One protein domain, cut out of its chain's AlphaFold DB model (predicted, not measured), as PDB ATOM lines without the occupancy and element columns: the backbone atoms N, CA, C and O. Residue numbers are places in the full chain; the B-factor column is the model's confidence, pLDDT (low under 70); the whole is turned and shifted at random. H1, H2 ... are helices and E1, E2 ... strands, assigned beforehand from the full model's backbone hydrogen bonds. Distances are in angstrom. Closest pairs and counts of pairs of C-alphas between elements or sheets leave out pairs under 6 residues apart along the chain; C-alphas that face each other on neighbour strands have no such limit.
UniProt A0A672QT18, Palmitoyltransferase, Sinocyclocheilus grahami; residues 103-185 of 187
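What this domain is: This is residues 103 to 185 of the 187 residues of the protein "Palmitoyltransferase" of Sinocyclocheilus grahami (UniProt A0A672QT18). This is a long helical hairpin, H1 and H2 side by side and running opposite ways, with a small head of the strand hairpin E1 and E2 and the loops of residues 113 to 130 at the end where H1 begins and H2 ends. At the far end, residues 152 to 162, of which 152 to 154 belong to H1, stick out. The printed part has 83 residues, with two named strands and then two named helices in the order E1, E2, H1, H2; the two-stranded sheet is antiparallel and the class is mostly helix. The whole is loose, with a radius of gyration of the C-alphas of 16.5 A, and a rod spanning 53 by 18 by 18 A.

How they stand to each other: Start at the hairpin of E1, residues 103 to 105, and E2, residues 110 to 112, antiparallel at 135 degrees. There N 112 and O 103 are 2.9 A apart, within hydrogen-bond range; N 105 and O 110 are 3.0 A apart, also within hydrogen-bond range. Farther on, residues 118 to 119 pair with residues 124 to 125, antiparallel. H1, residues 131 to 154, touches H2, residues 162 to 183, with its residues 133 to 144 alone; their closest C-alphas, of Tyr 133 and Val 181, are 5.8 A apart. This helical hairpin has a shallow tilt of 13 degrees, opposite ways. E1 is apart from both helices, and E2 is apart from H2. In H1 and H2 every O i to N i+4 pair is within hydrogen-bond range.

Where its parts are: Find C-alpha 103 at (25.074, 54.177, -30.901), where E1 begins; E1 is 6.5 A long and E2 6.3 A. From C-alpha 131 at (32.768, 42.630, -35.104), H1 runs 34.6 A to Met 154. H2 runs 31.8 A from Glu 162 to C-alpha 183 at (41.339, 49.573, -40.637).

The domain as a whole: The C-alphas farthest apart, of Cys 111 and Leu 157, are 52.9 A apart. The printed part has no cut, and the link from E2 to H1 is long, with 18 residues. Look for pLDDT under 70 at residues 155 to 167, 170 to 171 and 183 to 185; the mean of the printed part is 78.2.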
ATOM      1  N   ASN A 103      24.823  53.318 -32.054       90.94
ATOM      2  CA  ASN A 103      25.074  54.177 -30.901       90.94
ATOM      3  C   ASN A 103      26.193  55.171 -31.232       90.94
ATOM      4  O   ASN A 103      27.001  54.949 -32.131       90.94
ATOM      5  N   HIS A 104      26.175  56.321 -30.561       91.25
ATOM      6  CA  HIS A 104      27.191  57.352 -30.741       91.25
ATOM      7  C   HIS A 104      28.326  57.104 -29.753       91.25
ATOM      8  O   HIS A 104      28.084  57.041 -28.546       91.25
ATOM      9  N   CYS A 105      29.551  56.995 -30.257       91.19
ATOM     10  CA  CYS A 105      30.734  56.953 -29.416       91.19
ATOM     11  C   CYS A 105      31.298  58.364 -29.263       91.19
ATOM     12  O   CYS A 105      31.685  58.980 -30.252       91.19
ATOM     13  N   PHE A 106      31.396  58.848 -28.025       90.06
ATOM     14  CA  PHE A 106      31.974  60.160 -27.733       90.06
ATOM     15  C   PHE A 106      33.485  60.214 -27.990       90.06
ATOM     16  O   PHE A 106      33.972  61.231 -28.470       90.06
ATOM     17  N   SER A 107      34.219  59.123 -27.741       89.06
ATOM     18  CA  SER A 107      35.669  59.060 -27.984       89.06
ATOM     19  C   SER A 107      36.016  59.175 -29.469       89.06
ATOM     20  O   SER A 107      36.958  59.869 -29.829       89.06
ATOM     21  N   CYS A 108      35.235  58.524 -30.337       87.19
ATOM     22  CA  CYS A 108      35.408  58.599 -31.792       87.19
ATOM     23  C   CYS A 108      34.580  59.720 -32.443       87.19
ATOM     24  O   CYS A 108      34.679  59.924 -33.649       87.19
ATOM     25  N   ASN A 109      33.732  60.402 -31.666       90.06
ATOM     26  CA  ASN A 109      32.782  61.429 -32.100       90.06
ATOM     27  C   ASN A 109      31.961  61.047 -33.352       90.06
ATOM     28  O   ASN A 109      31.701  61.868 -34.231       90.06
ATOM     29  N   THR A 110      31.553  59.780 -33.448       88.69
ATOM     30  CA  THR A 110      30.839  59.240 -34.613       88.69
ATOM     31  C   THR A 110      29.781  58.216 -34.205       88.69
ATOM     32  O   THR A 110      29.859  57.598 -33.138       88.69
ATOM     33  N   CYS A 111      28.753  58.050 -35.040       90.56
ATOM     34  CA  CYS A 111      27.729  57.024 -34.857       90.56
ATOM     35  C   CYS A 111      28.177  55.703 -35.480       90.56
ATOM     36  O   CYS A 111      28.343  55.610 -36.693       90.56
ATOM     37  N   VAL A 112      28.286  54.660 -34.661       91.19
ATOM     38  CA  VAL A 112      28.732  53.332 -35.088       91.19
ATOM     39  C   VAL A 112      27.532  52.387 -35.152       91.19
ATOM     40  O   VAL A 112      26.779  52.232 -34.188       91.19
ATOM     41  N   ALA A 113      27.322  51.755 -36.308       91.19
ATOM     42  CA  ALA A 113      26.230  50.806 -36.516       91.19
ATOM     43  C   ALA A 113      26.457  49.515 -35.715       91.19
ATOM     44  O   ALA A 113      27.546  48.947 -35.774       91.19
ATOM     45  N   LYS A 114      25.429  49.038 -34.993       91.00
ATOM     46  CA  LYS A 114      25.539  47.911 -34.041       91.00
ATOM     47  C   LYS A 114      26.781  48.040 -33.149       91.00
ATOM     48  O   LYS A 114      27.522  47.074 -33.005       91.00
ATOM     49  N   GLN A 115      27.036  49.245 -32.637       91.00
ATOM     50  CA  GLN A 115      28.167  49.482 -31.746       91.00
ATOM     51  C   GLN A 115      28.071  48.529 -30.555       91.00
ATOM     52  O   GLN A 115      27.061  48.535 -29.849       91.00
ATOM     53  N   ASP A 116      29.134  47.767 -30.341       92.00
ATOM     54  CA  ASP A 116      29.314  46.965 -29.143       92.00
ATOM     55  C   ASP A 116      30.014  47.819 -28.077       92.00
ATOM     56  O   ASP A 116      29.383  48.297 -27.135       92.00
ATOM     57  N   HIS A 117      31.291  48.158 -28.293       92.00
ATOM     58  CA  HIS A 117      32.051  49.018 -27.386       92.00
ATOM     59  C   HIS A 117      33.170  49.800 -28.092       92.00
ATOM     60  O   HIS A 117      33.536  49.524 -29.235       92.00
ATOM     61  N   HIS A 118      33.698  50.820 -27.413       91.94
ATOM     62  CA  HIS A 118      34.947  51.474 -27.800       91.94
ATOM     63  C   HIS A 118      36.094  50.761 -27.089       91.94
ATOM     64  O   HIS A 118      36.121  50.712 -25.858       91.94
ATOM     65  N   SER A 119      37.004  50.177 -27.858       89.19
ATOM     66  CA  SER A 119      38.123  49.415 -27.328       89.19
ATOM     67  C   SER A 119      39.391  50.253 -27.380       89.19
ATOM     68  O   SER A 119      39.809  50.732 -28.433       89.19
ATOM     69  N   ILE A 120      40.023  50.382 -26.218       86.62
ATOM     70  CA  ILE A 120      41.292  51.094 -26.042       86.62
ATOM     71  C   ILE A 120      42.422  50.345 -26.767       86.62
ATOM     72  O   ILE A 120      43.354  50.961 -27.271       86.62
ATOM     73  N   TRP A 121      42.309  49.018 -26.882       80.06
ATOM     74  CA  TRP A 121      43.340  48.143 -27.448       80.06
ATOM     75  C   TRP A 121      43.538  48.321 -28.952       80.06
ATOM     76  O   TRP A 121      44.651  48.185 -29.443       80.06
ATOM     77  N   ILE A 122      42.462  48.644 -29.674       82.44
ATOM     78  CA  ILE A 122      42.504  48.967 -31.110       82.44
ATOM     79  C   ILE A 122      42.398  50.471 -31.368       82.44
ATOM     80  O   ILE A 122      42.360  50.884 -32.527       82.44
ATOM     81  N   ASN A 123      42.305  51.267 -30.294       85.88
ATOM     82  CA  ASN A 123      42.021  52.699 -30.319       85.88
ATOM     83  C   ASN A 123      40.844  53.048 -31.255       85.88
ATOM     84  O   ASN A 123      40.947  53.913 -32.124       85.88
ATOM     85  N   GLY A 124      39.731  52.321 -31.118       87.81
ATOM     86  CA  GLY A 124      38.632  52.372 -32.082       87.81
ATOM     87  C   GLY A 124      37.357  51.685 -31.600       87.81
ATOM     88  O   GLY A 124      37.339  50.981 -30.586       87.81
ATOM     89  N   CYS A 125      36.255  51.903 -32.318       90.69
ATOM     90  CA  CYS A 125      34.986  51.254 -32.006       90.69
ATOM     91  C   CYS A 125      34.845  49.898 -32.687       90.69
ATOM     92  O   CYS A 125      35.224  49.711 -33.840       90.69
ATOM     93  N   ILE A 126      34.211  48.969 -31.978       92.06
ATOM     94  CA  ILE A 126      33.771  47.694 -32.531       92.06
ATOM     95  C   ILE A 126      32.280  47.806 -32.832       92.06
ATOM     96  O   ILE A 126      31.474  48.178 -31.976       92.06
ATOM     97  N   GLY A 127      31.917  47.521 -34.073       91.69
ATOM     98  CA  GLY A 127      30.558  47.594 -34.584       91.69
ATOM     99  C   GLY A 127      30.333  46.603 -35.716       91.69
ATOM    100  O   GLY A 127      31.119  45.688 -35.931       91.69
ATOM    101  N   ALA A 128      29.259  46.786 -36.479       89.75
ATOM    102  CA  ALA A 128      28.789  45.803 -37.458       89.75
ATOM    103  C   ALA A 128      29.858  45.314 -38.457       89.75
ATOM    104  O   ALA A 128      29.825  44.145 -38.833       89.75
ATOM    105  N   ARG A 129      30.768  46.195 -38.897       87.81
ATOM    106  CA  ARG A 129      31.752  45.897 -39.953       87.81
ATOM    107  C   ARG A 129      32.961  45.118 -39.438       87.81
ATOM    108  O   ARG A 129      33.422  44.213 -40.123       87.81
ATOM    109  N   ASN A 130      33.435  45.420 -38.229       89.50
ATOM    110  CA  ASN A 130      34.648  44.823 -37.666       89.50
ATOM    111  C   ASN A 130      34.400  43.802 -36.543       89.50
ATOM    112  O   ASN A 130      35.325  43.094 -36.147       89.50
ATOM    113  N   HIS A 131      33.155  43.644 -36.086       90.62
ATOM    114  CA  HIS A 131      32.768  42.630 -35.104       90.62
ATOM    115  C   HIS A 131      33.226  41.196 -35.447       90.62
ATOM    116  O   HIS A 131      33.756  40.538 -34.553       90.62
ATOM    117  N   PRO A 132      33.077  40.661 -36.683       89.69
ATOM    118  CA  PRO A 132      33.540  39.298 -36.972       89.69
ATOM    119  C   PRO A 132      35.064  39.156 -36.848       89.69
ATOM    120  O   PRO A 132      35.537  38.165 -36.293       89.69
ATOM    121  N   TYR A 133      35.830  40.158 -37.288       86.75
ATOM    122  CA  TYR A 133      37.288  40.167 -37.146       86.75
ATOM    123  C   TYR A 133      37.709  40.243 -35.673       86.75
ATOM    124  O   TYR A 133      38.623  39.535 -35.256       86.75
ATOM    125  N   PHE A 134      36.997  41.032 -34.861       86.62
ATOM    126  CA  PHE A 134      37.235  41.109 -33.421       86.62
ATOM    127  C   PHE A 134      36.974  39.769 -32.715       86.62
ATOM    128  O   PHE A 134      37.774  39.339 -31.886       86.62
ATOM    129  N   VAL A 135      35.902  39.057 -33.081       89.19
ATOM    130  CA  VAL A 135      35.621  37.718 -32.537       89.19
ATOM    131  C   VAL A 135      36.711  36.719 -32.933       89.19
ATOM    132  O   VAL A 135      37.180  35.965 -32.080       89.19
ATOM    133  N   LEU A 136      37.162  36.733 -34.191       86.75
ATOM    134  CA  LEU A 136      38.252  35.864 -34.645       86.75
ATOM    135  C   LEU A 136      39.559  36.146 -33.889       86.75
ATOM    136  O   LEU A 136      40.245  35.207 -33.481       86.75
ATOM    137  N   PHE A 137      39.864  37.422 -33.634       83.25
ATOM    138  CA  PHE A 137      40.999  37.832 -32.806       83.25
ATOM    139  C   PHE A 137      40.921  37.248 -31.385       83.25
ATOM    140  O   PHE A 137      41.904  36.677 -30.907       83.25
ATOM    141  N   LEU A 138      39.759  37.324 -30.726       86.56
ATOM    142  CA  LEU A 138      39.568  36.762 -29.381       86.56
ATOM    143  C   LEU A 138      39.730  35.237 -29.354       86.56
ATOM    144  O   LEU A 138      40.338  34.699 -28.428       86.56
ATOM    145  N   VAL A 139      39.220  34.541 -30.371       86.56
ATOM    146  CA  VAL A 139      39.369  33.085 -30.502       86.56
ATOM    147  C   VAL A 139      40.839  32.707 -30.687       86.56
ATOM    148  O   VAL A 139      41.339  31.838 -29.973       86.56
ATOM    149  N   ALA A 140      41.562  33.391 -31.578       82.19
ATOM    150  CA  ALA A 140      42.993  33.167 -31.783       82.19
ATOM    151  C   ALA A 140      43.810  33.439 -30.506       82.19
ATOM    152  O   ALA A 140      44.705  32.666 -30.167       82.19
ATOM    153  N   LEU A 141      43.467  34.498 -29.763       83.00
ATOM    154  CA  LEU A 141      44.081  34.803 -28.470       83.00
ATOM    155  C   LEU A 141      43.833  33.702 -27.440       83.00
ATOM    156  O   LEU A 141      44.763  33.299 -26.745       83.00
ATOM    157  N   ASN A 142      42.614  33.172 -27.374       85.06
ATOM    158  CA  ASN A 142      42.290  32.084 -26.461       85.06
ATOM    159  C   ASN A 142      43.091  30.809 -26.783       85.06
ATOM    160  O   ASN A 142      43.676  30.212 -25.879       85.06
ATOM    161  N   PHE A 143      43.206  30.447 -28.067       82.94
ATOM    162  CA  PHE A 143      44.040  29.321 -28.499       82.94
ATOM    163  C   PHE A 143      45.518  29.518 -28.149       82.94
ATOM    164  O   PHE A 143      46.151  28.580 -27.662       82.94
ATOM    165  N   LEU A 144      46.059  30.727 -28.335       78.94
ATOM    166  CA  LEU A 144      47.430  31.047 -27.937       78.94
ATOM    167  C   LEU A 144      47.623  30.877 -26.423       78.94
ATOM    168  O   LEU A 144      48.594  30.257 -25.996       78.94
ATOM    169  N   CYS A 145      46.684  31.366 -25.608       81.50
ATOM    170  CA  CYS A 145      46.733  31.195 -24.157       81.50
ATOM    171  C   CYS A 145      46.691  29.716 -23.743       81.50
ATOM    172  O   CYS A 145      47.475  29.309 -22.886       81.50
ATOM    173  N   ILE A 146      45.826  28.903 -24.362       82.75
ATOM    174  CA  ILE A 146      45.753  27.456 -24.101       82.75
ATOM    175  C   ILE A 146      47.066  26.774 -24.492       82.75
ATOM    176  O   ILE A 146      47.588  25.980 -23.714       82.75
ATOM    177  N   TRP A 147      47.625  27.104 -25.657       77.31
ATOM    178  CA  TRP A 147      48.911  26.574 -26.109       77.31
ATOM    179  C   TRP A 147      50.041  26.914 -25.130       77.31
ATOM    180  O   TRP A 147      50.818  26.039 -24.753       77.31
ATOM    181  N   MET A 148      50.101  28.166 -24.663       71.56
ATOM    182  CA  MET A 148      51.087  28.608 -23.672       71.56
ATOM    183  C   MET A 148      50.914  27.901 -22.324       71.56
ATOM    184  O   MET A 148      51.905  27.499 -21.719       71.56
ATOM    185  N   PHE A 149      49.674  27.728 -21.864       78.19
ATOM    186  CA  PHE A 149      49.363  27.035 -20.614       78.19
ATOM    187  C   PHE A 149      49.674  25.533 -20.689       78.19
ATOM    188  O   PHE A 149      50.222  24.953 -19.758       78.19
ATOM    189  N   TYR A 150      49.384  24.895 -21.821       76.81
ATOM    190  CA  TYR A 150      49.778  23.511 -22.068       76.81
ATOM    191  C   TYR A 150      51.304  23.370 -22.123       76.81
ATOM    192  O   TYR A 150      51.867  22.486 -21.480       76.81
ATOM    193  N   GLY A 151      51.981  24.281 -22.828       71.56
ATOM    194  CA  GLY A 151      53.437  24.341 -22.885       71.56
ATOM    195  C   GLY A 151      54.067  24.493 -21.502       71.56
ATOM    196  O   GLY A 151      55.000  23.762 -21.187       71.56
ATOM    197  N   SER A 152      53.540  25.363 -20.637       70.94
ATOM    198  CA  SER A 152      54.082  25.555 -19.283       70.94
ATOM    199  C   SER A 152      53.887  24.344 -18.365       70.94
ATOM    200  O   SER A 152      54.718  24.115 -17.490       70.94
ATOM    201  N   ILE A 153      52.836  23.546 -18.575       75.31
ATOM    202  CA  ILE A 153      52.589  22.306 -17.820       75.31
ATOM    203  C   ILE A 153      53.459  21.152 -18.334       75.31
ATOM    204  O   ILE A 153      53.974  20.364 -17.540       75.31
ATOM    205  N   MET A 154      53.622  21.040 -19.654       70.12
ATOM    206  CA  MET A 154      54.343  19.929 -20.284       70.12
ATOM    207  C   MET A 154      55.863  20.131 -20.306       70.12
ATOM    208  O   MET A 154      56.611  19.161 -20.444       70.12
ATOM    209  N   CYS A 155      56.348  21.365 -20.163       61.88
ATOM    210  CA  CYS A 155      57.770  21.666 -20.263       61.88
ATOM    211  C   CYS A 155      58.502  21.442 -18.925       61.88
ATOM    212  O   CYS A 155      58.396  22.230 -17.989       61.88
ATOM    213  N   LYS A 156      59.290  20.360 -18.859       59.28
ATOM    214  CA  LYS A 156      60.328  20.111 -17.838       59.28
ATOM    215  C   LYS A 156      61.770  20.241 -18.378       59.28
ATOM    216  O   LYS A 156      62.702  19.864 -17.676       59.28
ATOM    217  N   LEU A 157      61.981  20.732 -19.604       54.44
ATOM    218  CA  LEU A 157      63.286  20.726 -20.297       54.44
ATOM    219  C   LEU A 157      63.524  22.023 -21.102       54.44
ATOM    220  O   LEU A 157      62.561  22.703 -21.447       54.44
ATOM    221  N   PRO A 158      64.785  22.381 -21.410       54.84
ATOM    222  CA  PRO A 158      65.157  23.674 -21.969       54.84
ATOM    223  C   PRO A 158      64.862  23.700 -23.471       54.84
ATOM    224  O   PRO A 158      65.748  23.520 -24.299       54.84
ATOM    225  N   LEU A 159      63.600  23.912 -23.839       56.09
ATOM    226  CA  LEU A 159      63.203  24.232 -25.214       56.09
ATOM    227  C   LEU A 159      62.871  25.728 -25.324       56.09
ATOM    228  O   LEU A 159      61.811  26.137 -25.788       56.09
ATOM    229  N   GLU A 160      63.780  26.568 -24.828       56.72
ATOM    230  CA  GLU A 160      63.570  28.015 -24.703       56.72
ATOM    231  C   GLU A 160      63.553  28.748 -26.057       56.72
ATOM    232  O   GLU A 160      63.064  29.871 -26.126       56.72
ATOM    233  N   LEU A 161      64.039  28.151 -27.155       55.66
ATOM    234  CA  LEU A 161      64.194  28.867 -28.432       55.66
ATOM    235  C   LEU A 161      63.029  28.658 -29.418       55.66
ATOM    236  O   LEU A 161      62.534  29.631 -29.987       55.66
ATOM    237  N   GLU A 162      62.543  27.428 -29.590       62.03
ATOM    238  CA  GLU A 162      61.466  27.113 -30.548       62.03
ATOM    239  C   GLU A 162      60.107  27.656 -30.085       62.03
ATOM    240  O   GLU A 162      59.396  28.301 -30.860       62.03
ATOM    241  N   CYS A 163      59.784  27.509 -28.794       59.09
ATOM    242  CA  CYS A 163      58.563  28.065 -28.204       59.09
ATOM    243  C   CYS A 163      58.543  29.601 -28.255       59.09
ATOM    244  O   CYS A 163      57.498  30.203 -28.500       59.09
ATOM    245  N   THR A 164      59.699  30.245 -28.080       65.56
ATOM    246  CA  THR A 164      59.814  31.712 -28.086       65.56
ATOM    247  C   THR A 164      59.732  32.290 -29.500       65.56
ATOM    248  O   THR A 164      59.156  33.364 -29.694       65.56
ATOM    249  N   LEU A 165      60.253  31.586 -30.511       66.44
ATOM    250  CA  LEU A 165      60.093  31.961 -31.923       66.44
ATOM    251  C   LEU A 165      58.647  31.777 -32.396       66.44
ATOM    252  O   LEU A 165      58.094  32.688 -33.017       66.44
ATOM    253  N   ALA A 166      58.012  30.657 -32.034       66.81
ATOM    254  CA  ALA A 166      56.590  30.438 -32.289       66.81
ATOM    255  C   ALA A 166      55.743  31.544 -31.636       66.81
ATOM    256  O   ALA A 166      54.917  32.160 -32.310       66.81
ATOM    257  N   PHE A 167      56.031  31.895 -30.379       67.94
ATOM    258  CA  PHE A 167      55.382  33.003 -29.679       67.94
ATOM    259  C   PHE A 167      55.558  34.346 -30.402       67.94
ATOM    260  O   PHE A 167      54.571  35.031 -30.660       67.94
ATOM    261  N   LYS A 168      56.784  34.709 -30.803       70.44
ATOM    262  CA  LYS A 168      57.045  35.956 -31.548       70.44
ATOM    263  C   LYS A 168      56.297  36.003 -32.880       70.44
ATOM    264  O   LYS A 168      55.766  37.056 -33.237       70.44
ATOM    265  N   SER A 169      56.229  34.885 -33.601       71.06
ATOM    266  CA  SER A 169      55.524  34.807 -34.887       71.06
ATOM    267  C   SER A 169      54.007  34.971 -34.720       71.06
ATOM    268  O   SER A 169      53.392  35.771 -35.422       71.06
ATOM    269  N   LEU A 170      53.418  34.305 -33.722       69.94
ATOM    270  CA  LEU A 170      51.987  34.374 -33.422       69.94
ATOM    271  C   LEU A 170      51.580  35.745 -32.873       69.94
ATOM    272  O   LEU A 170      50.546  36.283 -33.267       69.94
ATOM    273  N   TRP A 171      52.423  36.350 -32.034       68.81
ATOM    274  CA  TRP A 171      52.224  37.713 -31.539       68.81
ATOM    275  C   TRP A 171      52.251  38.745 -32.674       68.81
ATOM    276  O   TRP A 171      51.421  39.652 -32.724       68.81
ATOM    277  N   SER A 172      53.165  38.576 -33.635       73.56
ATOM    278  CA  SER A 172      53.240  39.425 -34.832       73.56
ATOM    279  C   SER A 172      51.980  39.305 -35.697       73.56
ATOM    280  O   SER A 172      51.448  40.313 -36.160       73.56
ATOM    281  N   LEU A 173      51.456  38.087 -35.866       70.81
ATOM    282  CA  LEU A 173      50.208  37.843 -36.599       70.81
ATOM    283  C   LEU A 173      48.991  38.449 -35.889       70.81
ATOM    284  O   LEU A 173      48.131  39.030 -36.547       70.81
ATOM    285  N   GLN A 174      48.923  38.387 -34.557       71.56
ATOM    286  CA  GLN A 174      47.871  39.066 -33.791       71.56
ATOM    287  C   GLN A 174      47.900  40.584 -33.960       71.56
ATOM    288  O   GLN A 174      46.841  41.197 -34.081       71.56
ATOM    289  N   PHE A 175      49.089  41.186 -34.004       71.38
ATOM    290  CA  PHE A 175      49.240  42.617 -34.269       71.38
ATOM    291  C   PHE A 175      48.737  43.005 -35.664       71.38
ATOM    292  O   PHE A 175      48.080  44.034 -35.817       71.38
ATOM    293  N   LEU A 176      48.987  42.165 -36.672       71.75
ATOM    294  CA  LEU A 176      48.436  42.358 -38.016       71.75
ATOM    295  C   LEU A 176      46.903  42.251 -38.010       71.75
ATOM    296  O   LEU A 176      46.240  43.129 -38.549       71.75
ATOM    297  N   PHE A 177      46.327  41.264 -37.318       70.38
ATOM    298  CA  PHE A 177      44.868  41.149 -37.170       70.38
ATOM    299  C   PHE A 177      44.236  42.341 -36.437       70.38
ATOM    300  O   PHE A 177      43.167  42.802 -36.827       70.38
ATOM    301  N   LEU A 178      44.886  42.866 -35.395       70.56
ATOM    302  CA  LEU A 178      44.443  44.081 -34.696       70.56
ATOM    303  C   LEU A 178      44.436  45.300 -35.626       70.56
ATOM    304  O   LEU A 178      43.498  46.098 -35.568       70.56
ATOM    305  N   ASN A 179      45.437  45.420 -36.502       72.06
ATOM    306  CA  ASN A 179      45.460  46.464 -37.521       72.06
ATOM    307  C   ASN A 179      44.294  46.304 -38.497       72.06
ATOM    308  O   ASN A 179      43.587  47.278 -38.715       72.06
ATOM    309  N   GLU A 180      44.018  45.102 -39.005       72.94
ATOM    310  CA  GLU A 180      42.864  44.858 -39.889       72.94
ATOM    311  C   GLU A 180      41.521  45.202 -39.214       72.94
ATOM    312  O   GLU A 180      40.658  45.835 -39.819       72.94
ATOM    313  N   VAL A 181      41.349  44.863 -37.929       70.75
ATOM    314  CA  VAL A 181      40.154  45.236 -37.140       70.75
ATOM    315  C   VAL A 181      40.017  46.759 -37.009       70.75
ATOM    316  O   VAL A 181      38.893  47.278 -36.998       70.75
ATOM    317  N   SER A 182      41.145  47.466 -36.897       71.19
ATOM    318  CA  SER A 182      41.196  48.927 -36.812       71.19
ATOM    319  C   SER A 182      40.966  49.585 -38.181       71.19
ATOM    320  O   SER A 182      40.162  50.506 -38.272       71.19
ATOM    321  N   TYR A 183      41.556  49.077 -39.268       63.56
ATOM    322  CA  TYR A 183      41.339  49.573 -40.637       63.56
ATOM    323  C   TYR A 183      39.900  49.351 -41.114       63.56
ATOM    324  O   TYR A 183      39.281  50.279 -41.629       63.56
ATOM    325  N   ALA A 184      39.305  48.191 -40.817       60.97
ATOM    326  CA  ALA A 184      37.908  47.890 -41.144       60.97
ATOM    327  C   ALA A 184      36.877  48.796 -40.433       60.97
ATOM    328  O   ALA A 184      35.676  48.697 -40.701       60.97
ATOM    329  N   HIS A 185      37.309  49.643 -39.492       57.84
ATOM    330  CA  HIS A 185      36.483  50.699 -38.910       57.84
ATOM    331  C   HIS A 185      36.439  51.971 -39.781       57.84
ATOM    332  O   HIS A 185      35.457  52.711 -39.702       57.84
TER     333      HIS A 185